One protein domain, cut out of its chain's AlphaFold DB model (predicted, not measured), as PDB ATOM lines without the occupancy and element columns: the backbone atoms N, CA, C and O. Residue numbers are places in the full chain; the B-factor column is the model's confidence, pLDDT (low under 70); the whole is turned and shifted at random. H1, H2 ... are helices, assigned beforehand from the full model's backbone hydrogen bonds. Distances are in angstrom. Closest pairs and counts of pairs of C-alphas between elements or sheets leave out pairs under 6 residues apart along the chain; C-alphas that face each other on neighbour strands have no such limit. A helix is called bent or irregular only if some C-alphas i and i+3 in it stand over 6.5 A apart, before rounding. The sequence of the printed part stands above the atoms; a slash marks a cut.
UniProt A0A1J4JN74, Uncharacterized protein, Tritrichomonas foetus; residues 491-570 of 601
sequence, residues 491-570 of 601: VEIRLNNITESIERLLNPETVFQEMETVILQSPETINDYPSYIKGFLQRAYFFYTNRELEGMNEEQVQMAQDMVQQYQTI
ATOM      1  N   VAL A 491     214.320 147.695 131.007       60.56
ATOM      2  CA  VAL A 491     215.619 147.764 131.693       60.56
ATOM      3  C   VAL A 491     215.491 148.456 133.051       60.56
ATOM      4  O   VAL A 491     216.012 147.949 134.036       60.56
ATOM      5  N   GLU A 492     214.752 149.566 133.137       60.97
ATOM      6  CA  GLU A 492     214.497 150.267 134.402       60.97
ATOM      7  C   GLU A 492     213.620 149.437 135.341       60.97
ATOM      8  O   GLU A 492     213.836 149.455 136.548       60.97
ATOM      9  N   ILE A 493     212.640 148.696 134.820       66.44
ATOM     10  CA  ILE A 493     211.813 147.788 135.627       66.44
ATOM     11  C   ILE A 493     212.692 146.679 136.224       66.44
ATOM     12  O   ILE A 493     212.663 146.470 137.435       66.44
ATOM     13  N   ARG A 494     213.549 146.036 135.416       68.25
ATOM     14  CA  ARG A 494     214.524 145.041 135.900       68.25
ATOM     15  C   ARG A 494     215.492 145.641 136.926       68.25
ATOM     16  O   ARG A 494     215.745 145.007 137.944       68.25
ATOM     17  N   LEU A 495     215.992 146.857 136.689       72.88
ATOM     18  CA  LEU A 495     216.908 147.549 137.599       72.88
ATOM     19  C   LEU A 495     216.248 147.848 138.954       72.88
ATOM     20  O   LEU A 495     216.822 147.516 139.981       72.88
ATOM     21  N   ASN A 496     215.035 148.418 138.960       76.62
ATOM     22  CA  ASN A 496     214.295 148.708 140.196       76.62
ATOM     23  C   ASN A 496     214.024 147.421 140.999       76.62
ATOM     24  O   ASN A 496     214.267 147.399 142.201       76.62
ATOM     25  N   ASN A 497     213.607 146.335 140.335       80.00
ATOM     26  CA  ASN A 497     213.372 145.047 140.993       80.00
ATOM     27  C   ASN A 497     214.653 144.473 141.632       80.00
ATOM     28  O   ASN A 497     214.597 143.935 142.735       80.00
ATOM     29  N   ILE A 498     215.806 144.599 140.960       83.25
ATOM     30  CA  ILE A 498     217.105 144.174 141.508       83.25
ATOM     31  C   ILE A 498     217.509 145.063 142.695       83.25
ATOM     32  O   ILE A 498     217.982 144.533 143.696       83.25
ATOM     33  N   THR A 499     217.279 146.380 142.638       83.75
ATOM     34  CA  THR A 499     217.530 147.292 143.771       83.75
ATOM     35  C   THR A 499     216.685 146.927 144.995       83.75
ATOM     36  O   THR A 499     217.243 146.765 146.076       83.75
ATOM     37  N   GLU A 500     215.374 146.713 144.838       86.06
ATOM     38  CA  GLU A 500     214.511 146.274 145.949       86.06
ATOM     39  C   GLU A 500     214.943 144.917 146.529       86.06
ATOM     40  O   GLU A 500     214.902 144.718 147.742       86.06
ATOM     41  N   SER A 501     215.375 143.977 145.681       87.00
ATOM     42  CA  SER A 501     215.887 142.680 146.140       87.00
ATOM     43  C   SER A 501     217.207 142.836 146.910       87.00
ATOM     44  O   SER A 501     217.372 142.248 147.975       87.00
ATOM     45  N   ILE A 502     218.116 143.706 146.452       85.38
ATOM     46  CA  ILE A 502     219.356 144.053 147.167       85.38
ATOM     47  C   ILE A 502     219.055 144.647 148.551       85.38
ATOM     48  O   ILE A 502     219.662 144.217 149.529       85.38
ATOM     49  N   GLU A 503     218.102 145.576 148.668       82.69
ATOM     50  CA  GLU A 503     217.708 146.156 149.963       82.69
ATOM     51  C   GLU A 503     217.208 145.080 150.948       82.69
ATOM     52  O   GLU A 503     217.575 145.090 152.126       82.69
ATOM     53  N   ARG A 504     216.440 144.097 150.466       84.12
ATOM     54  CA  ARG A 504     215.944 142.970 151.278       84.12
ATOM     55  C   ARG A 504     217.019 141.923 151.594       84.12
ATOM     56  O   ARG A 504     216.960 141.318 152.663       84.12
ATOM     57  N   LEU A 505     217.996 141.719 150.708       81.81
ATOM     58  CA  LEU A 505     219.167 140.859 150.938       81.81
ATOM     59  C   LEU A 505     220.165 141.478 151.930       81.81
ATOM     60  O   LEU A 505     220.902 140.746 152.585       81.81
ATOM     61  N   LEU A 506     220.185 142.808 152.063       78.94
ATOM     62  CA  LEU A 506     221.004 143.522 153.050       78.94
ATOM     63  C   LEU A 506     220.311 143.686 154.417       78.94
ATOM     64  O   LEU A 506     220.986 143.974 155.405       78.94
ATOM     65  N   ASN A 507     218.993 143.480 154.505       75.25
ATOM     66  CA  ASN A 507     218.241 143.521 155.762       75.25
ATOM     67  C   ASN A 507     218.245 142.142 156.474       75.25
ATOM     68  O   ASN A 507     217.691 141.180 155.931       75.25
ATOM     69  N   PRO A 508     218.777 142.029 157.714       74.50
ATOM     70  CA  PRO A 508     218.800 140.780 158.484       74.50
ATOM     71  C   PRO A 508     217.436 140.112 158.715       74.50
ATOM     72  O   PRO A 508     217.391 138.899 158.905       74.50
ATOM     73  N   GLU A 509     216.330 140.864 158.701       73.06
ATOM     74  CA  GLU A 509     214.983 140.304 158.894       73.06
ATOM     75  C   GLU A 509     214.451 139.575 157.647       73.06
ATOM     76  O   GLU A 509     213.639 138.657 157.766       73.06
ATOM     77  N   THR A 510     214.909 139.957 156.448       79.06
ATOM     78  CA  THR A 510     214.392 139.450 155.162       79.06
ATOM     79  C   THR A 510     215.405 138.647 154.348       79.06
ATOM     80  O   THR A 510     214.993 137.908 153.453       79.06
ATOM     81  N   VAL A 511     216.704 138.733 154.666       80.88
ATOM     82  CA  VAL A 511     217.802 138.157 153.865       80.88
ATOM     83  C   VAL A 511     217.584 136.696 153.473       80.88
ATOM     84  O   VAL A 511     217.734 136.364 152.303       80.88
ATOM     85  N   PHE A 512     217.172 135.824 154.399       82.81
ATOM     86  CA  PHE A 512     216.969 134.401 154.096       82.81
ATOM     87  C   PHE A 512     215.762 134.141 153.180       82.81
ATOM     88  O   PHE A 512     215.835 133.270 152.317       82.81
ATOM     89  N   GLN A 513     214.680 134.914 153.328       84.44
ATOM     90  CA  GLN A 513     213.465 134.769 152.517       84.44
ATOM     91  C   GLN A 513     213.684 135.280 151.089       84.44
ATOM     92  O   GLN A 513     213.281 134.628 150.124       84.44
ATOM     93  N   GLU A 514     214.359 136.422 150.937       87.94
ATOM     94  CA  GLU A 514     214.714 136.958 149.620       87.94
ATOM     95  C   GLU A 514     215.801 136.093 148.954       87.94
ATOM     96  O   GLU A 514     215.699 135.803 147.766       87.94
ATOM     97  N   MET A 515     216.782 135.576 149.708       87.56
ATOM     98  CA  MET A 515     217.783 134.624 149.204       87.56
ATOM     99  C   MET A 515     217.126 133.360 148.633       87.56
ATOM    100  O   MET A 515     217.431 132.981 147.505       87.56
ATOM    101  N   GLU A 516     216.205 132.723 149.366       85.88
ATOM    102  CA  GLU A 516     215.445 131.571 148.862       85.88
ATOM    103  C   GLU A 516     214.612 131.952 147.624       85.88
ATOM    104  O   GLU A 516     214.646 131.256 146.608       85.88
ATOM    105  N   THR A 517     213.952 133.113 147.655       86.88
ATOM    106  CA  THR A 517     213.173 133.650 146.525       86.88
ATOM    107  C   THR A 517     214.024 133.876 145.271       86.88
ATOM    108  O   THR A 517     213.536 133.653 144.163       86.88
ATOM    109  N   VAL A 518     215.289 134.289 145.408       87.31
ATOM    110  CA  VAL A 518     216.226 134.499 144.291       87.31
ATOM    111  C   VAL A 518     216.858 133.183 143.813       87.31
ATOM    112  O   VAL A 518     217.044 133.002 142.612       87.31
ATOM    113  N   ILE A 519     217.126 132.226 144.708       86.69
ATOM    114  CA  ILE A 519     217.645 130.887 144.357       86.69
ATOM    115  C   ILE A 519     216.612 130.054 143.582       86.69
ATOM    116  O   ILE A 519     216.987 129.271 142.710       86.69
ATOM    117  N   LEU A 520     215.320 130.231 143.876       82.44
ATOM    118  CA  LEU A 520     214.211 129.547 143.199       82.44
ATOM    119  C   LEU A 520     213.824 130.167 141.837       82.44
ATOM    120  O   LEU A 520     212.959 129.624 141.146       82.44
ATOM    121  N   GLN A 521     214.441 131.284 141.440       80.25
ATOM    122  CA  GLN A 521     214.261 131.905 140.121       80.25
ATOM    123  C   GLN A 521     215.177 131.276 139.053       80.25
ATOM    124  O   GLN A 521     215.885 130.296 139.288       80.25
ATOM    125  N   SER A 522     215.147 131.826 137.834       75.81
ATOM    126  CA  SER A 522     216.059 131.434 136.756       75.81
ATOM    127  C   SER A 522     217.523 131.582 137.201       75.81
ATOM    128  O   SER A 522     217.900 132.672 137.635       75.81
ATOM    129  N   PRO A 523     218.387 130.557 137.037       76.94
ATOM    130  CA  PRO A 523     219.774 130.618 137.515       76.94
ATOM    131  C   PRO A 523     220.578 131.778 136.898       76.94
ATOM    132  O   PRO A 523     221.421 132.382 137.555       76.94
ATOM    133  N   GLU A 524     220.259 132.147 135.654       76.50
ATOM    134  CA  GLU A 524     220.804 133.315 134.950       76.50
ATOM    135  C   GLU A 524     220.646 134.626 135.744       76.50
ATOM    136  O   GLU A 524     221.548 135.458 135.736       76.50
ATOM    137  N   THR A 525     219.544 134.800 136.481       78.81
ATOM    138  CA  THR A 525     219.234 136.038 137.217       78.81
ATOM    139  C   THR A 525     220.187 136.280 138.390       78.81
ATOM    140  O   THR A 525     220.474 137.427 138.723       78.81
ATOM    141  N   ILE A 526     220.778 135.227 138.967       83.94
ATOM    142  CA  ILE A 526     221.818 135.353 140.004       83.94
ATOM    143  C   ILE A 526     223.063 136.063 139.448       83.94
ATOM    144  O   ILE A 526     223.766 136.768 140.175       83.94
ATOM    145  N   ASN A 527     223.333 135.928 138.145       82.56
ATOM    146  CA  ASN A 527     224.495 136.548 137.523       82.56
ATOM    147  C   ASN A 527     224.369 138.062 137.305       82.56
ATOM    148  O   ASN A 527     225.418 138.692 137.135       82.56
ATOM    149  N   ASP A 528     223.154 138.624 137.354       83.00
ATOM    150  CA  ASP A 528     222.887 140.065 137.222       83.00
ATOM    151  C   ASP A 528     223.271 140.873 138.475       83.00
ATOM    152  O   ASP A 528     223.449 142.091 138.396       83.00
ATOM    153  N   TYR A 529     223.374 140.224 139.641       85.88
ATOM    154  CA  TYR A 529     223.610 140.916 140.909       85.88
ATOM    155  C   TYR A 529     225.029 141.509 140.998       85.88
ATOM    156  O   TYR A 529     225.988 140.917 140.488       85.88
ATOM    157  N   PRO A 530     225.206 142.646 141.701       83.88
ATOM    158  CA  PRO A 530     226.522 143.210 141.983       83.88
ATOM    159  C   PRO A 530     227.458 142.215 142.677       83.88
ATOM    160  O   PRO A 530     227.034 141.423 143.522       83.88
ATOM    161  N   SER A 531     228.754 142.299 142.369       81.38
ATOM    162  CA  SER A 531     229.787 141.352 142.822       81.38
ATOM    163  C   SER A 531     229.803 141.093 144.334       81.38
ATOM    164  O   SER A 531     230.041 139.958 144.744       81.38
ATOM    165  N   TYR A 532     229.502 142.108 145.151       80.75
ATOM    166  CA  TYR A 532     229.503 142.016 146.615       80.75
ATOM    167  C   TYR A 532     228.373 141.138 147.196       80.75
ATOM    168  O   TYR A 532     228.547 140.573 148.271       80.75
ATOM    169  N   ILE A 533     227.254 140.961 146.478       84.38
ATOM    170  CA  ILE A 533     226.164 140.024 146.830       84.38
ATOM    171  C   ILE A 533     226.239 138.739 145.991       84.38
ATOM    172  O   ILE A 533     225.950 137.650 146.488       84.38
ATOM    173  N   LYS A 534     226.666 138.837 144.728       87.00
ATOM    174  CA  LYS A 534     226.678 137.732 143.761       87.00
ATOM    175  C   LYS A 534     227.386 136.475 144.270       87.00
ATOM    176  O   LYS A 534     226.839 135.387 144.128       87.00
ATOM    177  N   GLY A 535     228.552 136.609 144.909       86.25
ATOM    178  CA  GLY A 535     229.272 135.456 145.469       86.25
ATOM    179  C   GLY A 535     228.486 134.729 146.570       86.25
ATOM    180  O   GLY A 535     228.466 133.503 146.609       86.25
ATOM    181  N   PHE A 536     227.771 135.465 147.429       87.56
ATOM    182  CA  PHE A 536     226.890 134.877 148.445       87.56
ATOM    183  C   PHE A 536     225.735 134.096 147.799       87.56
ATOM    184  O   PHE A 536     225.548 132.923 148.121       87.56
ATOM    185  N   LEU A 537     225.038 134.694 146.825       89.38
ATOM    186  CA  LEU A 537     223.943 134.031 146.104       89.38
ATOM    187  C   LEU A 537     224.415 132.804 145.304       89.38
ATOM    188  O   LEU A 537     223.736 131.781 145.312       89.38
ATOM    189  N   GLN A 538     225.586 132.863 144.659       89.25
ATOM    190  CA  GLN A 538     226.174 131.728 143.934       89.25
ATOM    191  C   GLN A 538     226.489 130.548 144.870       89.25
ATOM    192  O   GLN A 538     226.105 129.414 144.578       89.25
ATOM    193  N   ARG A 539     227.137 130.796 146.020       89.31
ATOM    194  CA  ARG A 539     227.421 129.739 147.011       89.31
ATOM    195  C   ARG A 539     226.142 129.177 147.633       89.31
ATOM    196  O   ARG A 539     226.054 127.969 147.839       89.31
ATOM    197  N   ALA A 540     225.141 130.018 147.891       88.62
ATOM    198  CA  ALA A 540     223.853 129.576 148.414       88.62
ATOM    199  C   ALA A 540     223.067 128.739 147.382       88.62
ATOM    200  O   ALA A 540     222.560 127.674 147.729       88.62
ATOM    201  N   TYR A 541     223.047 129.130 146.101       89.44
ATOM    202  CA  TYR A 541     222.476 128.317 145.020       89.44
ATOM    203  C   TYR A 541     223.148 126.942 144.923       89.44
ATOM    204  O   TYR A 541     222.459 125.921 144.851       89.44
ATOM    205  N   PHE A 542     224.485 126.894 144.984       89.00
ATOM    206  CA  PHE A 542     225.234 125.637 145.011       89.00
ATOM    207  C   PHE A 542     224.835 124.777 146.217       89.00
ATOM    208  O   PHE A 542     224.564 123.592 146.059       89.00
ATOM    209  N   PHE A 543     224.737 125.371 147.408       86.12
ATOM    210  CA  PHE A 543     224.363 124.673 148.639       86.12
ATOM    211  C   PHE A 543     222.944 124.073 148.584       86.12
ATOM    212  O   PHE A 543     222.746 122.930 148.989       86.12
ATOM    213  N   TYR A 544     221.967 124.805 148.034       83.56
ATOM    214  CA  TYR A 544     220.576 124.342 147.907       83.56
ATOM    215  C   TYR A 544     220.358 123.327 146.770       83.56
ATOM    216  O   TYR A 544     219.477 122.475 146.874       83.56
ATOM    217  N   THR A 545     221.118 123.411 145.671       84.81
ATOM    218  CA  THR A 545     220.879 122.596 144.457       84.81
ATOM    219  C   THR A 545     221.915 121.499 144.209       84.81
ATOM    220  O   THR A 545     221.679 120.614 143.381       84.81
ATOM    221  N   ASN A 546     223.056 121.554 144.903       83.62
ATOM    222  CA  ASN A 546     224.268 120.768 144.656       83.62
ATOM    223  C   ASN A 546     224.738 120.832 143.184       83.62
ATOM    224  O   ASN A 546     225.080 119.813 142.577       83.62
ATOM    225  N   ARG A 547     224.690 122.035 142.590       86.00
ATOM    226  CA  ARG A 547     225.107 122.325 141.208       86.00
ATOM    227  C   ARG A 547     225.910 123.617 141.122       86.00
ATOM    228  O   ARG A 547     225.588 124.609 141.768       86.00
ATOM    229  N   GLU A 548     226.913 123.604 140.257       86.19
ATOM    230  CA  GLU A 548     227.666 124.793 139.864       86.19
ATOM    231  C   GLU A 548     226.820 125.714 138.975       86.19
ATOM    232  O   GLU A 548     226.063 125.245 138.120       86.19
ATOM    233  N   LEU A 549     226.946 127.027 139.190       85.75
ATOM    234  CA  LEU A 549     226.328 128.044 138.347       85.75
ATOM    235  C   LEU A 549     227.314 128.487 137.259       85.75
ATOM    236  O   LEU A 549     228.470 128.784 137.551       85.75
ATOM    237  N   GLU A 550     226.849 128.619 136.018       79.62
ATOM    238  CA  GLU A 550     227.649 129.224 134.949       79.62
ATOM    239  C   GLU A 550     228.091 130.645 135.353       79.62
ATOM    240  O   GLU A 550     227.271 131.466 135.766       79.62
ATOM    241  N   GLY A 551     229.395 130.937 135.289       77.56
ATOM    242  CA  GLY A 551     229.959 132.210 135.758       77.56
ATOM    243  C   GLY A 551     230.270 132.285 137.264       77.56
ATOM    244  O   GLY A 551     230.532 133.376 137.779       77.56
ATOM    245  N   MET A 552     230.253 131.159 137.979       86.44
ATOM    246  CA  MET A 552     230.944 130.990 139.265       86.44
ATOM    247  C   MET A 552     232.463 130.855 139.008       86.44
ATOM    248  O   MET A 552     232.861 130.392 137.941       86.44
ATOM    249  N   ASN A 553     233.326 131.303 139.930       86.50
ATOM    250  CA  ASN A 553     234.786 131.134 139.802       86.50
ATOM    251  C   ASN A 553     235.297 129.994 140.705       86.50
ATOM    252  O   ASN A 553     234.609 129.591 141.643       86.50
ATOM    253  N   GLU A 554     236.510 129.495 140.444       86.94
ATOM    254  CA  GLU A 554     237.103 128.353 141.166       86.94
ATOM    255  C   GLU A 554     237.132 128.557 142.695       86.94
ATOM    256  O   GLU A 554     236.851 127.631 143.451       86.94
ATOM    257  N   GLU A 555     237.391 129.784 143.155       87.44
ATOM    258  CA  GLU A 555     237.360 130.162 144.573       87.44
ATOM    259  C   GLU A 555     235.952 130.030 145.177       87.44
ATOM    260  O   GLU A 555     235.787 129.425 146.236       87.44
ATOM    261  N   GLN A 556     234.917 130.549 144.504       86.75
ATOM    262  CA  GLN A 556     233.531 130.409 144.954       86.75
ATOM    263  C   GLN A 556     233.079 128.946 144.936       86.75
ATOM    264  O   GLN A 556     232.378 128.528 145.858       86.75
ATOM    265  N   VAL A 557     233.487 128.166 143.928       87.81
ATOM    266  CA  VAL A 557     233.197 126.726 143.844       87.81
ATOM    267  C   VAL A 557     233.849 125.977 145.008       87.81
ATOM    268  O   VAL A 557     233.160 125.212 145.681       87.81
ATOM    269  N   GLN A 558     235.126 126.238 145.314       89.88
ATOM    270  CA  GLN A 558     235.804 125.634 146.464       89.88
ATOM    271  C   GLN A 558     235.114 126.014 147.780       89.88
ATOM    272  O   GLN A 558     234.745 125.130 148.548       89.88
ATOM    273  N   MET A 559     234.832 127.304 148.007       88.38
ATOM    274  CA  MET A 559     234.111 127.760 149.204       88.38
ATOM    275  C   MET A 559     232.731 127.097 149.344       88.38
ATOM    276  O   MET A 559     232.321 126.765 150.454       88.38
ATOM    277  N   ALA A 560     232.004 126.887 148.243       88.44
ATOM    278  CA  ALA A 560     230.706 126.216 148.269       88.44
ATOM    279  C   ALA A 560     230.825 124.712 148.581       88.44
ATOM    280  O   ALA A 560     230.041 124.186 149.372       88.44
ATOM    281  N   GLN A 561     231.831 124.027 148.026       89.00
ATOM    282  CA  GLN A 561     232.133 122.633 148.367       89.00
ATOM    283  C   GLN A 561     232.545 122.494 149.841       89.00
ATOM    284  O   GLN A 561     232.049 121.599 150.526       89.00
ATOM    285  N   ASP A 562     233.374 123.405 150.352       88.12
ATOM    286  CA  ASP A 562     233.801 123.441 151.755       88.12
ATOM    287  C   ASP A 562     232.624 123.719 152.705       88.12
ATOM    288  O   ASP A 562     232.579 123.169 153.806       88.12
ATOM    289  N   MET A 563     231.653 124.547 152.297       86.12
ATOM    290  CA  MET A 563     230.405 124.776 153.040       86.12
ATOM    291  C   MET A 563     229.530 123.516 153.092       86.12
ATOM    292  O   MET A 563     229.025 123.171 154.161       86.12
ATOM    293  N   VAL A 564     229.372 122.803 151.970       86.31
ATOM    294  CA  VAL A 564     228.599 121.547 151.912       86.31
ATOM    295  C   VAL A 564     229.270 120.442 152.737       86.31
ATOM    296  O   VAL A 564     228.587 119.760 153.500       86.31
ATOM    297  N   GLN A 565     230.596 120.295 152.650       85.75
ATOM    298  CA  GLN A 565     231.352 119.335 153.464       85.75
ATOM    299  C   GLN A 565     231.245 119.654 154.958       85.75
ATOM    300  O   GLN A 565     230.942 118.762 155.745       85.75
ATOM    301  N   GLN A 566     231.421 120.923 155.351       83.94
ATOM    302  CA  GLN A 566     231.254 121.333 156.746       83.94
ATOM    303  C   GLN A 566     229.847 121.016 157.256       83.94
ATOM    304  O   GLN A 566     229.731 120.380 158.301       83.94
ATOM    305  N   TYR A 567     228.796 121.364 156.502       83.00
ATOM    306  CA  TYR A 567     227.407 121.070 156.869       83.00
ATOM    307  C   TYR A 567     227.139 119.570 157.066       83.00
ATOM    308  O   TYR A 567     226.495 119.186 158.038       83.00
ATOM    309  N   GLN A 568     227.701 118.708 156.211       82.62
ATOM    310  CA  GLN A 568     227.608 117.245 156.346       82.62
ATOM    311  C   GLN A 568     228.349 116.675 157.573       82.62
ATOM    312  O   GLN A 568     228.177 115.498 157.886       82.62
ATOM    313  N   THR A 569     229.159 117.486 158.262       83.31
ATOM    314  CA  THR A 569     229.924 117.098 159.461       83.31
ATOM    315  C   THR A 569     229.478 117.794 160.752       83.31
ATOM    316  O   THR A 569     230.083 117.551 161.792       83.31
ATOM    317  N   ILE A 570     228.431 118.631 160.713       84.06
ATOM    318  CA  ILE A 570     227.887 119.297 161.908       84.06
ATOM    319  C   ILE A 570     227.290 118.256 162.865       84.06
ATOM    320  O   ILE A 570     226.491 117.411 162.459       84.06
TER     321      ILE A 570
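This is residues 491 to 570 of the 601 residues of an uncharacterized protein of Tritrichomonas foetus (UniProt A0A1J4JN74). Four longer helices follow one another in a zigzag along the longest axis: H1 and H2 form a V at one end, H4 crosses H2 in the middle, and H5 packs on H4 at the other end. H1 reaches away from the rest with its first residues, and the short H3 sits at the turn between H2 and H4. The printed part has 80 residues with five named helices, in the order H1, H2, H3, H4, H5, and no named strand; the class is all helix. The whole is compact, with a radius of gyration of the C-alphas of 12.9 A, yet its outline is only just elongated, with spans of 42 by 28 by 20 A.

The printed part begins with H1, residues 491 to 506, the longest helix by residues, which runs 22.4 A from C-alpha 491 at (215.619, 147.764, 131.693) to C-alpha 506. H2 is residues 511 to 519, 12.0 A long, and H3 is residues 523 to 526. H4, residues 531 to 545, begins with C-alpha 531 at (229.787, 141.352, 142.822) and measures 20.8 A. H4 is irregular, but only just: C-alphas 532 and 535 are 6.7 A apart. H5, residues 554 to 567, is 19.8 A long and ends with C-alpha 567 at (227.407, 121.070, 156.869).

H2 and H4 are the hubs, touching three other helices each. H1 and H2 form a helical hairpin, opposite ways at a steep tilt of 42 degrees. H1 touches H2 with residues 501 to 505 alone, and their closest C-alphas, of Leu 505 and Val 511, are 4.2 A apart. H2 and H3 only just touch, with 3 pairs of C-alphas within 8 A, and only at the corner by their link; the closest C-alphas are those of Val 518 and Ile 526, 7.1 A. H3 and H4 only just touch, with 3 pairs of C-alphas within 8 A, the closest being those of Ile 526 and Lys 534, 6.6 A. H4 touches H2 with residues 537 to 541 alone; the closest C-alphas, of Ile 519 and Tyr 541, are 5.5 A apart, and the lines are only just about perpendicular, at 71 degrees. H4 and H5 touch at a steep tilt of 47 degrees, the same way, with the C-alphas of Arg 539 and Ala 560 closest at 5.0 A. H1 and H5 are apart. In H1, H2 and H5 every O i to N i+4 pair is within hydrogen-bond range; in H4 9 of 11 are, and H3 is too short for such a pair.

The two C-alphas farthest apart, those of Glu 492 and Thr 569, are 44.3 A apart. The printed part has no cut. The links from H1 to H2, H2 to H3 and H3 to H4 are tight, the link from H4 to H5, 8 residues, is short, and no link is long. The mean pLDDT of the printed part is 83.0, and residues 491 to 494 are under 70.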